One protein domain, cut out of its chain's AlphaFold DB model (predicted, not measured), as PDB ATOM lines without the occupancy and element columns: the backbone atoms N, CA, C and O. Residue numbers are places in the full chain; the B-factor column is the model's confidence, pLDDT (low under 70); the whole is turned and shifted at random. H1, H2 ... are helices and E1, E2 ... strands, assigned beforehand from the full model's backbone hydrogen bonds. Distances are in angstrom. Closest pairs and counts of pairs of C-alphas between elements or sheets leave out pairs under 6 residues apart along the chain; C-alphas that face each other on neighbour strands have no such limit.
ATOM      1  N   SER A 229     140.086 289.676 300.597       83.94
ATOM      2  CA  SER A 229     141.050 288.980 299.747       83.94
ATOM      3  C   SER A 229     141.279 287.561 300.256       83.94
ATOM      4  O   SER A 229     141.141 287.273 301.440       83.94
ATOM      5  N   SER A 230     141.611 286.661 299.337       82.69
ATOM      6  CA  SER A 230     142.118 285.312 299.637       82.69
ATOM      7  C   SER A 230     143.448 285.055 298.919       82.69
ATOM      8  O   SER A 230     143.836 283.912 298.687       82.69
ATOM      9  N   GLU A 231     144.130 286.131 298.518       76.88
ATOM     10  CA  GLU A 231     145.434 286.069 297.865       76.88
ATOM     11  C   GLU A 231     146.493 285.501 298.820       76.88
ATOM     12  O   GLU A 231     146.437 285.700 300.032       76.88
ATOM     13  N   GLY A 232     147.450 284.747 298.272       77.44
ATOM     14  CA  GLY A 232     148.499 284.101 299.068       77.44
ATOM     15  C   GLY A 232     148.009 282.937 299.938       77.44
ATOM     16  O   GLY A 232     148.691 282.560 300.883       77.44
ATOM     17  N   GLY A 233     146.823 282.381 299.659       84.19
ATOM     18  CA  GLY A 233     146.296 281.227 300.395       84.19
ATOM     19  C   GLY A 233     145.807 281.553 301.809       84.19
ATOM     20  O   GLY A 233     145.487 280.636 302.559       84.19
ATOM     21  N   SER A 234     145.702 282.833 302.181       89.75
ATOM     22  CA  SER A 234     145.126 283.275 303.456       89.75
ATOM     23  C   SER A 234     143.981 284.250 303.219       89.75
ATOM     24  O   SER A 234     144.082 285.200 302.445       89.75
ATOM     25  N   TYR A 235     142.879 284.040 303.926       92.25
ATOM     26  CA  TYR A 235     141.719 284.909 303.883       92.25
ATOM     27  C   TYR A 235     141.906 286.142 304.770       92.25
ATOM     28  O   TYR A 235     142.243 286.036 305.951       92.25
ATOM     29  N   THR A 236     141.625 287.310 304.197       91.88
ATOM     30  CA  THR A 236     141.595 288.607 304.873       91.88
ATOM     31  C   THR A 236     140.259 289.291 304.561       91.88
ATOM     32  O   THR A 236     139.985 289.553 303.390       91.88
ATOM     33  N   PRO A 237     139.401 289.571 305.555       90.38
ATOM     34  CA  PRO A 237     138.135 290.263 305.352       90.38
ATOM     35  C   PRO A 237     138.359 291.748 305.035       90.38
ATOM     36  O   PRO A 237     139.472 292.263 305.139       90.38
ATOM     37  N   SER A 238     137.303 292.457 304.635       89.62
ATOM     38  CA  SER A 238     137.415 293.886 304.327       89.62
ATOM     39  C   SER A 238     137.723 294.724 305.566       89.62
ATOM     40  O   SER A 238     137.335 294.346 306.669       89.62
ATOM     41  N   ASP A 239     138.332 295.896 305.391       88.31
ATOM     42  CA  ASP A 239     138.677 296.783 306.520       88.31
ATOM     43  C   ASP A 239     137.459 297.137 307.388       88.31
ATOM     44  O   ASP A 239     137.554 297.225 308.607       88.31
ATOM     45  N   TYR A 240     136.280 297.262 306.770       86.25
ATOM     46  CA  TYR A 240     135.029 297.451 307.504       86.25
ATOM     47  C   TYR A 240     134.734 296.284 308.455       86.25
ATOM     48  O   TYR A 240     134.347 296.506 309.597       86.25
ATOM     49  N   VAL A 241     134.895 295.045 307.981       89.25
ATOM     50  CA  VAL A 241     134.670 293.842 308.792       89.25
ATOM     51  C   VAL A 241     135.741 293.710 309.869       89.25
ATOM     52  O   VAL A 241     135.407 293.346 310.991       89.25
ATOM     53  N   GLN A 242     136.995 294.047 309.553       91.75
ATOM     54  CA  GLN A 242     138.090 294.071 310.527       91.75
ATOM     55  C   GLN A 242     137.828 295.071 311.664       91.75
ATOM     56  O   GLN A 242     138.210 294.813 312.795       91.75
ATOM     57  N   GLY A 243     137.153 296.190 311.378       88.38
ATOM     58  CA  GLY A 243     136.805 297.209 312.370       88.38
ATOM     59  C   GLY A 243     135.562 296.912 313.221       88.38
ATOM     60  O   GLY A 243     135.141 297.776 313.991       88.38
ATOM     61  N   LEU A 244     134.920 295.746 313.075       89.31
ATOM     62  CA  LEU A 244     133.762 295.384 313.897       89.31
ATOM     63  C   LEU A 244     134.199 294.946 315.298       89.31
ATOM     64  O   LEU A 244     135.145 294.186 315.451       89.31
ATOM     65  N   THR A 245     133.440 295.358 316.317       90.00
ATOM     66  CA  THR A 245     133.778 295.188 317.744       90.00
ATOM     67  C   THR A 245     134.126 293.755 318.155       90.00
ATOM     68  O   THR A 245     134.977 293.556 319.008       90.00
ATOM     69  N   HIS A 246     133.460 292.767 317.560       91.56
ATOM     70  CA  HIS A 246     133.601 291.351 317.917       91.56
ATOM     71  C   HIS A 246     134.438 290.561 316.901       91.56
ATOM     72  O   HIS A 246     134.454 289.332 316.940       91.56
ATOM     73  N   VAL A 247     135.074 291.240 315.941       94.19
ATOM     74  CA  VAL A 247     135.918 290.611 314.920       94.19
ATOM     75  C   VAL A 247     137.382 290.826 315.277       94.19
ATOM     76  O   VAL A 247     137.828 291.955 315.443       94.19
ATOM     77  N   GLN A 248     138.143 289.738 315.352       94.31
ATOM     78  CA  GLN A 248     139.554 289.771 315.728       94.31
ATOM     79  C   GLN A 248     140.381 288.790 314.901       94.31
ATOM     80  O   GLN A 248     139.873 287.781 314.409       94.31
ATOM     81  N   LYS A 249     141.670 289.090 314.742       94.81
ATOM     82  CA  LYS A 249     142.640 288.195 314.109       94.81
ATOM     83  C   LYS A 249     143.337 287.368 315.193       94.81
ATOM     84  O   LYS A 249     143.812 287.944 316.163       94.81
ATOM     85  N   LEU A 250     143.394 286.051 315.021       91.81
ATOM     86  CA  LEU A 250     144.112 285.124 315.905       91.81
ATOM     87  C   LEU A 250     145.319 284.518 315.177       91.81
ATOM     88  O   LEU A 250     145.357 284.503 313.944       91.81
ATOM     89  N   GLU A 251     146.296 284.031 315.942       87.81
ATOM     90  CA  GLU A 251     147.494 283.367 315.407       87.81
ATOM     91  C   GLU A 251     147.169 281.990 314.824       87.81
ATOM     92  O   GLU A 251     147.615 281.656 313.728       87.81
ATOM     93  N   GLU A 252     146.327 281.214 315.509       87.69
ATOM     94  CA  GLU A 252     145.864 279.924 315.008       87.69
ATOM     95  C   GLU A 252     144.852 280.110 313.870       87.69
ATOM     96  O   GLU A 252     143.820 280.776 314.010       87.69
ATOM     97  N   GLY A 253     145.140 279.505 312.718       89.69
ATOM     98  CA  GLY A 253     144.291 279.564 311.534       89.69
ATOM     99  C   GLY A 253     143.535 278.265 311.264       89.69
ATOM    100  O   GLY A 253     144.070 277.166 311.400       89.69
ATOM    101  N   VAL A 254     142.295 278.379 310.791       92.75
ATOM    102  CA  VAL A 254     141.495 277.234 310.332       92.75
ATOM    103  C   VAL A 254     141.662 277.040 308.828       92.75
ATOM    104  O   VAL A 254     141.508 277.981 308.049       92.75
ATOM    105  N   ARG A 255     141.887 275.796 308.395       93.12
ATOM    106  CA  ARG A 255     141.869 275.427 306.971       93.12
ATOM    107  C   ARG A 255     140.445 275.381 306.428       93.12
ATOM    108  O   ARG A 255     139.589 274.656 306.948       93.12
ATOM    109  N   LEU A 256     140.217 276.098 305.336       92.94
ATOM    110  CA  LEU A 256     138.981 276.071 304.569       92.94
ATOM    111  C   LEU A 256     139.240 275.522 303.167       92.94
ATOM    112  O   LEU A 256     140.161 275.984 302.505       92.94
ATOM    113  N   HIS A 257     138.412 274.598 302.686       91.88
ATOM    114  CA  HIS A 257     138.507 274.057 301.328       91.88
ATOM    115  C   HIS A 257     137.318 274.491 300.468       91.88
ATOM    116  O   HIS A 257     136.195 274.638 300.951       91.88
ATOM    117  N   CYS A 258     137.558 274.698 299.180       90.50
ATOM    118  CA  CYS A 258     136.514 274.954 298.204       90.50
ATOM    119  C   CYS A 258     135.657 273.701 298.010       90.50
ATOM    120  O   CYS A 258     136.176 272.636 297.682       90.50
ATOM    121  N   SER A 259     134.339 273.852 298.117       89.56
ATOM    122  CA  SER A 259     133.372 272.760 297.962       89.56
ATOM    123  C   SER A 259     133.318 272.134 296.560       89.56
ATOM    124  O   SER A 259     132.603 271.158 296.379       89.56
ATOM    125  N   GLN A 260     133.979 272.720 295.555       87.38
ATOM    126  CA  GLN A 260     133.948 272.231 294.169       87.38
ATOM    127  C   GLN A 260     135.272 271.622 293.697       87.38
ATOM    128  O   GLN A 260     135.247 270.643 292.968       87.38
ATOM    129  N   CYS A 261     136.418 272.192 294.076       86.75
ATOM    130  CA  CYS A 261     137.725 271.761 293.557       86.75
ATOM    131  C   CYS A 261     138.747 271.424 294.651       86.75
ATOM    132  O   CYS A 261     139.886 271.098 294.339       86.75
ATOM    133  N   GLY A 262     138.384 271.570 295.931       85.75
ATOM    134  CA  GLY A 262     139.280 271.293 297.053       85.75
ATOM    135  C   GLY A 262     140.346 272.359 297.329       85.75
ATOM    136  O   GLY A 262     141.090 272.201 298.289       85.75
ATOM    137  N   HIS A 263     140.413 273.457 296.562       88.69
ATOM    138  CA  HIS A 263     141.368 274.549 296.805       88.69
ATOM    139  C   HIS A 263     141.301 275.057 298.254       88.69
ATOM    140  O   HIS A 263     140.211 275.352 298.749       88.69
ATOM    141  N   VAL A 264     142.455 275.168 298.919       90.94
ATOM    142  CA  VAL A 264     142.549 275.443 300.359       90.94
ATOM    143  C   VAL A 264     143.027 276.863 300.633       90.94
ATOM    144  O   VAL A 264     143.983 277.332 300.019       90.94
ATOM    145  N   ILE A 265     142.393 277.509 301.609       92.38
ATOM    146  CA  ILE A 265     142.827 278.777 302.197       92.38
ATOM    147  C   ILE A 265     142.854 278.685 303.727       92.38
ATOM    148  O   ILE A 265     142.106 277.915 304.329       92.38
ATOM    149  N   MET A 266     143.682 279.507 304.360       93.12
ATOM    150  CA  MET A 266     143.756 279.667 305.810       93.12
ATOM    151  C   MET A 266     142.896 280.843 306.276       93.12
ATOM    152  O   MET A 266     142.995 281.940 305.732       93.12
ATOM    153  N   ALA A 267     142.074 280.647 307.302       94.06
ATOM    154  CA  ALA A 267     141.291 281.702 307.936       94.06
ATOM    155  C   ALA A 267     141.841 282.016 309.331       94.06
ATOM    156  O   ALA A 267     141.744 281.189 310.232       94.06
ATOM    157  N   HIS A 268     142.379 283.226 309.496       94.75
ATOM    158  CA  HIS A 268     142.930 283.736 310.762       94.75
ATOM    159  C   HIS A 268     142.029 284.787 311.425       94.75
ATOM    160  O   HIS A 268     142.380 285.360 312.449       94.75
ATOM    161  N   TRP A 269     140.879 285.088 310.825       95.88
ATOM    162  CA  TRP A 269     139.934 286.083 311.326       95.88
ATOM    163  C   TRP A 269     138.733 285.391 311.943       95.88
ATOM    164  O   TRP A 269     138.185 284.466 311.347       95.88
ATOM    165  N   TYR A 270     138.304 285.857 313.110       94.56
ATOM    166  CA  TYR A 270     137.284 285.217 313.928       94.56
ATOM    167  C   TYR A 270     136.256 286.225 314.420       94.56
ATOM    168  O   TYR A 270     136.583 287.367 314.726       94.56
ATOM    169  N   LEU A 271     135.007 285.776 314.501       94.50
ATOM    170  CA  LEU A 271     133.961 286.427 315.269       94.50
ATOM    171  C   LEU A 271     133.960 285.781 316.651       94.50
ATOM    172  O   LEU A 271     133.745 284.569 316.751       94.50
ATOM    173  N   VAL A 272     134.174 286.586 317.684       91.56
ATOM    174  CA  VAL A 272     134.237 286.144 319.076       91.56
ATOM    175  C   VAL A 272     133.195 286.902 319.878       91.56
ATOM    176  O   VAL A 272     133.237 288.122 319.970       91.56
ATOM    177  N   VAL A 273     132.216 286.173 320.414       90.12
ATOM    178  CA  VAL A 273     131.130 286.741 321.223       90.12
ATOM    179  C   VAL A 273     130.937 285.857 322.447       90.12
ATOM    180  O   VAL A 273     130.388 284.758 322.331       90.12
ATOM    181  N   GLY A 274     131.397 286.327 323.609       87.00
ATOM    182  CA  GLY A 274     131.536 285.471 324.793       87.00
ATOM    183  C   GLY A 274     132.430 284.268 324.475       87.00
ATOM    184  O   GLY A 274     133.448 284.423 323.806       87.00
ATOM    185  N   ASP A 275     131.991 283.063 324.842       87.19
ATOM    186  CA  ASP A 275     132.734 281.815 324.580       87.19
ATOM    187  C   ASP A 275     132.584 281.296 323.135       87.19
ATOM    188  O   ASP A 275     133.186 280.296 322.736       87.19
ATOM    189  N   ALA A 276     131.739 281.932 322.316       86.38
ATOM    190  CA  ALA A 276     131.485 281.482 320.956       86.38
ATOM    191  C   ALA A 276     132.521 282.054 319.977       86.38
ATOM    192  O   ALA A 276     132.407 283.199 319.542       86.38
ATOM    193  N   VAL A 277     133.459 281.207 319.546       90.31
ATOM    194  CA  VAL A 277     134.465 281.521 318.518       90.31
ATOM    195  C   VAL A 277     134.063 280.915 317.172       90.31
ATOM    196  O   VAL A 277     133.728 279.729 317.080       90.31
ATOM    197  N   ARG A 278     134.055 281.725 316.104       93.62
ATOM    198  CA  ARG A 278     133.742 281.267 314.738       93.62
ATOM    199  C   ARG A 278     134.691 281.880 313.718       93.62
ATOM    200  O   ARG A 278     134.752 283.101 313.610       93.62
ATOM    201  N   ALA A 279     135.366 281.054 312.924       94.19
ATOM    202  CA  ALA A 279     136.254 281.527 311.867       94.19
ATOM    203  C   ALA A 279     135.455 282.183 310.729       94.19
ATOM    204  O   ALA A 279     134.448 281.641 310.259       94.19
ATOM    205  N   LEU A 280     135.900 283.349 310.271       94.62
ATOM    206  CA  LEU A 280     135.312 284.042 309.135       94.62
ATOM    207  C   LEU A 280     135.706 283.329 307.845       94.62
ATOM    208  O   LEU A 280     136.867 282.996 307.612       94.62
ATOM    209  N   ARG A 281     134.719 283.161 306.971       92.94
ATOM    210  CA  ARG A 281     134.906 282.707 305.599       92.94
ATOM    211  C   ARG A 281     134.303 283.712 304.618       92.94
ATOM    212  O   ARG A 281     133.283 284.330 304.938       92.94
ATOM    213  N   PRO A 282     134.855 283.824 303.404       89.25
ATOM    214  CA  PRO A 282     134.271 284.682 302.384       89.25
ATOM    215  C   PRO A 282     132.852 284.233 301.986       89.25
ATOM    216  O   PRO A 282     132.474 283.061 302.109       89.25
ATOM    217  N   GLN A 283     132.032 285.177 301.511       83.50
ATOM    218  CA  GLN A 283     130.662 284.892 301.035       83.50
ATOM    219  C   GLN A 283     130.628 283.998 299.792       83.50
ATOM    220  O   GLN A 283     129.657 283.274 299.583       83.50
ATOM    221  N   CYS A 284     131.689 284.049 298.990       79.88
ATOM    222  CA  CYS A 284     131.846 283.294 297.757       79.88
ATOM    223  C   CYS A 284     133.109 282.429 297.837       79.88
ATOM    224  O   CYS A 284     134.064 282.780 298.532       79.88
ATOM    225  N   GLY A 285     133.134 281.314 297.109       76.50
ATOM    226  CA  GLY A 285     134.374 280.590 296.847       76.50
ATOM    227  C   GLY A 285     135.312 281.353 295.902       76.50
ATOM    228  O   GLY A 285     135.051 282.502 295.534       76.50
ATOM    229  N   HIS A 286     136.441 280.745 295.537       77.62
ATOM    230  CA  HIS A 286     137.457 281.423 294.721       77.62
ATOM    231  C   HIS A 286     137.004 281.678 293.279       77.62
ATOM    232  O   HIS A 286     136.082 281.058 292.751       77.62
ATOM    233  N   ARG A 287     137.731 282.595 292.629       76.12
ATOM    234  CA  ARG A 287     137.425 283.186 291.318       76.12
ATOM    235  C   ARG A 287     137.096 282.169 290.218       76.12
ATOM    236  O   ARG A 287     136.246 282.458 289.383       76.12
ATOM    237  N   THR A 288     137.755 281.013 290.202       80.00
ATOM    238  CA  THR A 288     137.580 279.997 289.150       80.00
ATOM    239  C   THR A 288     136.385 279.069 289.387       80.00
ATOM    240  O   THR A 288     135.825 278.557 288.422       80.00
ATOM    241  N   CYS A 289     135.912 278.913 290.626       79.62
ATOM    242  CA  CYS A 289     134.761 278.068 290.946       79.62
ATOM    243  C   CYS A 289     133.504 278.920 291.179       79.62
ATOM    244  O   CYS A 289     133.217 279.378 292.291       79.62
ATOM    245  N   LYS A 290     132.720 279.137 290.115       72.62
ATOM    246  CA  LYS A 290     131.456 279.889 290.178       72.62
ATOM    247  C   LYS A 290     130.460 279.189 291.121       72.62
ATOM    248  O   LYS A 290     130.241 277.986 291.023       72.62
ATOM    249  N   LYS A 291     129.816 279.955 292.014       76.62
ATOM    250  CA  LYS A 291     128.839 279.463 293.018       76.62
ATOM    251  C   LYS A 291     129.390 278.403 293.995       76.62
ATOM    252  O   LYS A 291     128.614 277.641 294.565       76.62
ATOM    253  N   SER A 292     130.704 278.352 294.201       83.38
ATOM    254  CA  SER A 292     131.314 277.525 295.247       83.38
ATOM    255  C   SER A 292     131.313 278.235 296.604       83.38
ATOM    256  O   SER A 292     131.073 279.443 296.689       83.38
ATOM    257  N   SER A 293     131.581 277.485 297.673       85.88
ATOM    258  CA  SER A 293     131.764 278.034 299.018       85.88
ATOM    259  C   SER A 293     132.940 277.363 299.716       85.88
ATOM    260  O   SER A 293     133.276 276.220 299.414       85.88
ATOM    261  N   TYR A 294     133.558 278.077 300.650       88.88
ATOM    262  CA  TYR A 294     134.611 277.522 301.487       88.88
ATOM    263  C   TYR A 294     134.024 276.824 302.718       88.88
ATOM    264  O   TYR A 294     133.254 277.421 303.477       88.88
ATOM    265  N   LEU A 295     134.380 275.560 302.920       86.75
ATOM    266  CA  LEU A 295     133.942 274.716 304.032       86.75
ATOM    267  C   LEU A 295     135.120 274.435 304.973       86.75
ATOM    268  O   LEU A 295     136.263 274.384 304.527       86.75
ATOM    269  N   SER A 296     134.860 274.263 306.272       86.94
ATOM    270  CA  SER A 296     135.920 273.897 307.224       86.94
ATOM    271  C   SER A 296     136.388 272.465 306.979       86.94
ATOM    272  O   SER A 296     135.563 271.571 306.813       86.94
ATOM    273  N   VAL A 297     137.705 272.250 306.973       77.06
ATOM    274  CA  VAL A 297     138.307 270.906 306.905       77.06
ATOM    275  C   VAL A 297     138.310 270.224 308.282       77.06
ATOM    276  O   VAL A 297     138.262 269.005 308.365       77.06
ATOM    277  N   THR A 298     138.355 270.994 309.370       73.25
ATOM    278  CA  THR A 298     138.618 270.500 310.735       73.25
ATOM    279  C   THR A 298     137.386 270.525 311.649       73.25
ATOM    280  O   THR A 298     137.529 270.613 312.864       73.25
ATOM    281  N   ASN A 299     136.164 270.496 311.095       71.25
ATOM    282  CA  ASN A 299     134.899 270.689 311.837       71.25
ATOM    283  C   ASN A 299     134.825 271.993 312.662       71.25
ATOM    284  O   ASN A 299     133.928 272.169 313.491       71.25
ATOM    285  N   ALA A 300     135.729 272.943 312.415       81.62
ATOM    286  CA  ALA A 300     135.720 274.227 313.091       81.62
ATOM    287  C   ALA A 300     134.459 275.019 312.718       81.62
ATOM    288  O   ALA A 300     134.006 275.029 311.566       81.62
ATOM    289  N   ARG A 301     133.883 275.724 313.699       88.25
ATOM    290  CA  ARG A 301     132.703 276.568 313.478       88.25
ATOM    291  C   ARG A 301     133.086 277.743 312.578       88.25
ATOM    292  O   ARG A 301     133.933 278.551 312.942       88.25
ATOM    293  N   VAL A 302     132.430 277.860 311.425       90.69
ATOM    294  CA  VAL A 302     132.677 278.926 310.439       90.69
ATOM    295  C   VAL A 302     131.458 279.824 310.245       90.69
ATOM    296  O   VAL A 302     130.315 279.396 310.417       90.69
ATOM    297  N   ILE A 303     131.687 281.081 309.867       91.00
ATOM    298  CA  ILE A 303     130.642 282.070 309.589       91.00
ATOM    299  C   ILE A 303     131.017 282.948 308.394       91.00
ATOM    300  O   ILE A 303     132.182 283.264 308.193       91.00
ATOM    301  N   HIS A 304     130.039 283.343 307.576       90.44
ATOM    302  CA  HIS A 304     130.308 284.264 306.469       90.44
ATOM    303  C   HIS A 304     130.640 285.671 306.969       90.44
ATOM    304  O   HIS A 304     130.001 286.162 307.901       90.44
ATOM    305  N   ASP A 305     131.535 286.357 306.261       88.88
ATOM    306  CA  ASP A 305     131.940 287.757 306.461       88.88
ATOM    307  C   ASP A 305     130.866 288.796 306.085       88.88
ATOM    308  O   ASP A 305     131.143 289.915 305.648       88.88
ATOM    309  N   LYS A 306     129.590 288.439 306.233       87.00
ATOM    310  CA  LYS A 306     128.481 289.341 305.948       87.00
ATOM    311  C   LYS A 306     128.315 290.333 307.091       87.00
ATOM    312  O   LYS A 306     127.947 289.937 308.193       87.00
ATOM    313  N   SER A 307     128.488 291.620 306.796       81.38
ATOM    314  CA  SER A 307     128.363 292.718 307.765       81.38
ATOM    315  C   SER A 307     127.087 292.648 308.609       81.38
ATOM    316  O   SER A 307     127.168 292.722 309.825       81.38
ATOM    317  N   ASP A 308     125.924 292.396 307.994       81.25
ATOM    318  CA  ASP A 308     124.641 292.252 308.712       81.25
ATOM    319  C   ASP A 308     124.658 291.151 309.799       81.25
ATOM    320  O   ASP A 308     123.867 291.193 310.739       81.25
ATOM    321  N   ILE A 309     125.486 290.114 309.630       84.81
ATOM    322  CA  ILE A 309     125.581 288.973 310.552       84.81
ATOM    323  C   ILE A 309     126.633 289.233 311.635       84.81
ATOM    324  O   ILE A 309     126.421 288.816 312.773       84.81
ATOM    325  N   LEU A 310     127.739 289.884 311.264       89.25
ATOM    326  CA  LEU A 310     128.875 290.171 312.143       89.25
ATOM    327  C   LEU A 310     128.673 291.423 313.009       89.25
ATOM    328  O   LEU A 310     129.336 291.566 314.032       89.25
ATOM    329  N   ASP A 311     127.764 292.322 312.627       87.81
ATOM    330  CA  ASP A 311     127.457 293.536 313.384       87.81
ATOM    331  C   ASP A 311     126.628 293.214 314.639       87.81
ATOM    332  O   ASP A 311     125.390 293.221 314.645       87.81
ATOM    333  N   ILE A 312     127.342 292.872 315.708       89.12
ATOM    334  CA  ILE A 312     126.810 292.481 317.014       89.12
ATOM    335  C   ILE A 312     127.022 293.642 317.995       89.12
ATOM    336  O   ILE A 312     128.077 294.273 318.010       89.12
ATOM    337  N   CYS A 313     125.997 293.985 318.779       88.56
ATOM    338  CA  CYS A 313     126.115 295.019 319.810       88.56
ATOM    339  C   CYS A 313     126.759 294.484 321.091       88.56
ATOM    340  O   CYS A 313     126.958 293.284 321.258       88.56
TER     341      CYS A 313
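Overview. This is residues 229 to 313 of the 368 residues of the protein "Hypothetical protein" of Polarella glacialis (UniProt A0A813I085). A small five-stranded sheet curls like part of a barrel and folds back on itself, E4 and E1 facing E3 and E5 with E2 as the hinge. Two tiny helices, H1 and H2, only graze this sheet, and the lead-in before H1 pairs briefly with E2. The printed part has 85 residues, with the named elements in the order H1, E1, E2, E3, E4, E5, H2; the class is mostly strand, though under half of the residues are in named elements. The sheet is mixed, in the order E4, E1, E2, E3, E5, antiparallel but for the parallel pair E3 and E5. The whole is compact, with a radius of gyration of the C-alphas of 12.1 A, and elongated, spanning 36 by 23 by 20 A.

Along the chain. Start at Ser 229 and go on to C-alpha 239 at (138.677, 296.783, 306.520), where H1 begins, residues 239 to 242. Next find E1, residues 247 to 258, 22.9 A long, which bends by 102 degrees at residue 251. E2, residues 264 to 273, runs 26.3 A from C-alpha 264 at (142.549, 275.443, 300.359). E3 is residues 276 to 281, 15.8 A long; E4 is residues 294 to 296 and E5 residues 302 to 304. H2, residues 307 to 310, ends at C-alpha 310, (128.875, 290.171, 312.143).

Arrangement. Look first at the hairpin of E1 and E2, antiparallel, with N 250 and O 268 2.8 A apart. E2 and E3 form the next hairpin, with N 271 and O 278 at 2.8 A; E1, E2 and E3 are a meander, each strand the antiparallel neighbour of the one before. E4 is the antiparallel neighbour of E1, with N 295 and O 257 at 2.8 A, and E1, E2, E3 and E4 make a Greek key, four strands in a row of which three are a meander and the first is the antiparallel neighbour of the fourth. E3 and E5 are parallel, with N 303 and O 279 at 2.8 A. Across the fold, the closest C-alphas of edge strands E4 and E5, Ser 296 and Val 302, are 6.8 A apart. Residues 234 to 235 pair parallel with residues 266 to 267 of E2. H1 grazes the sheet with residues 241 to 242, H2 with 309 to 310. H1 and H2 are close but not clearly touching, the C-alphas of Val 241 and Ser 307 being 6.5 A apart. Both are too short for an O i to N i+4 pair; in each, the one O i to N i+3 pair is within hydrogen-bond range.

Size, cuts and confidence. The C-alphas farthest apart, those of Cys 261 and Cys 313, are 36.9 A apart. The printed part has no cut. The link from E3 to E4, residues 282 to 293, is long; the other links are tight. Mean pLDDT of the printed part is 87.5, and no printed residue is under 70.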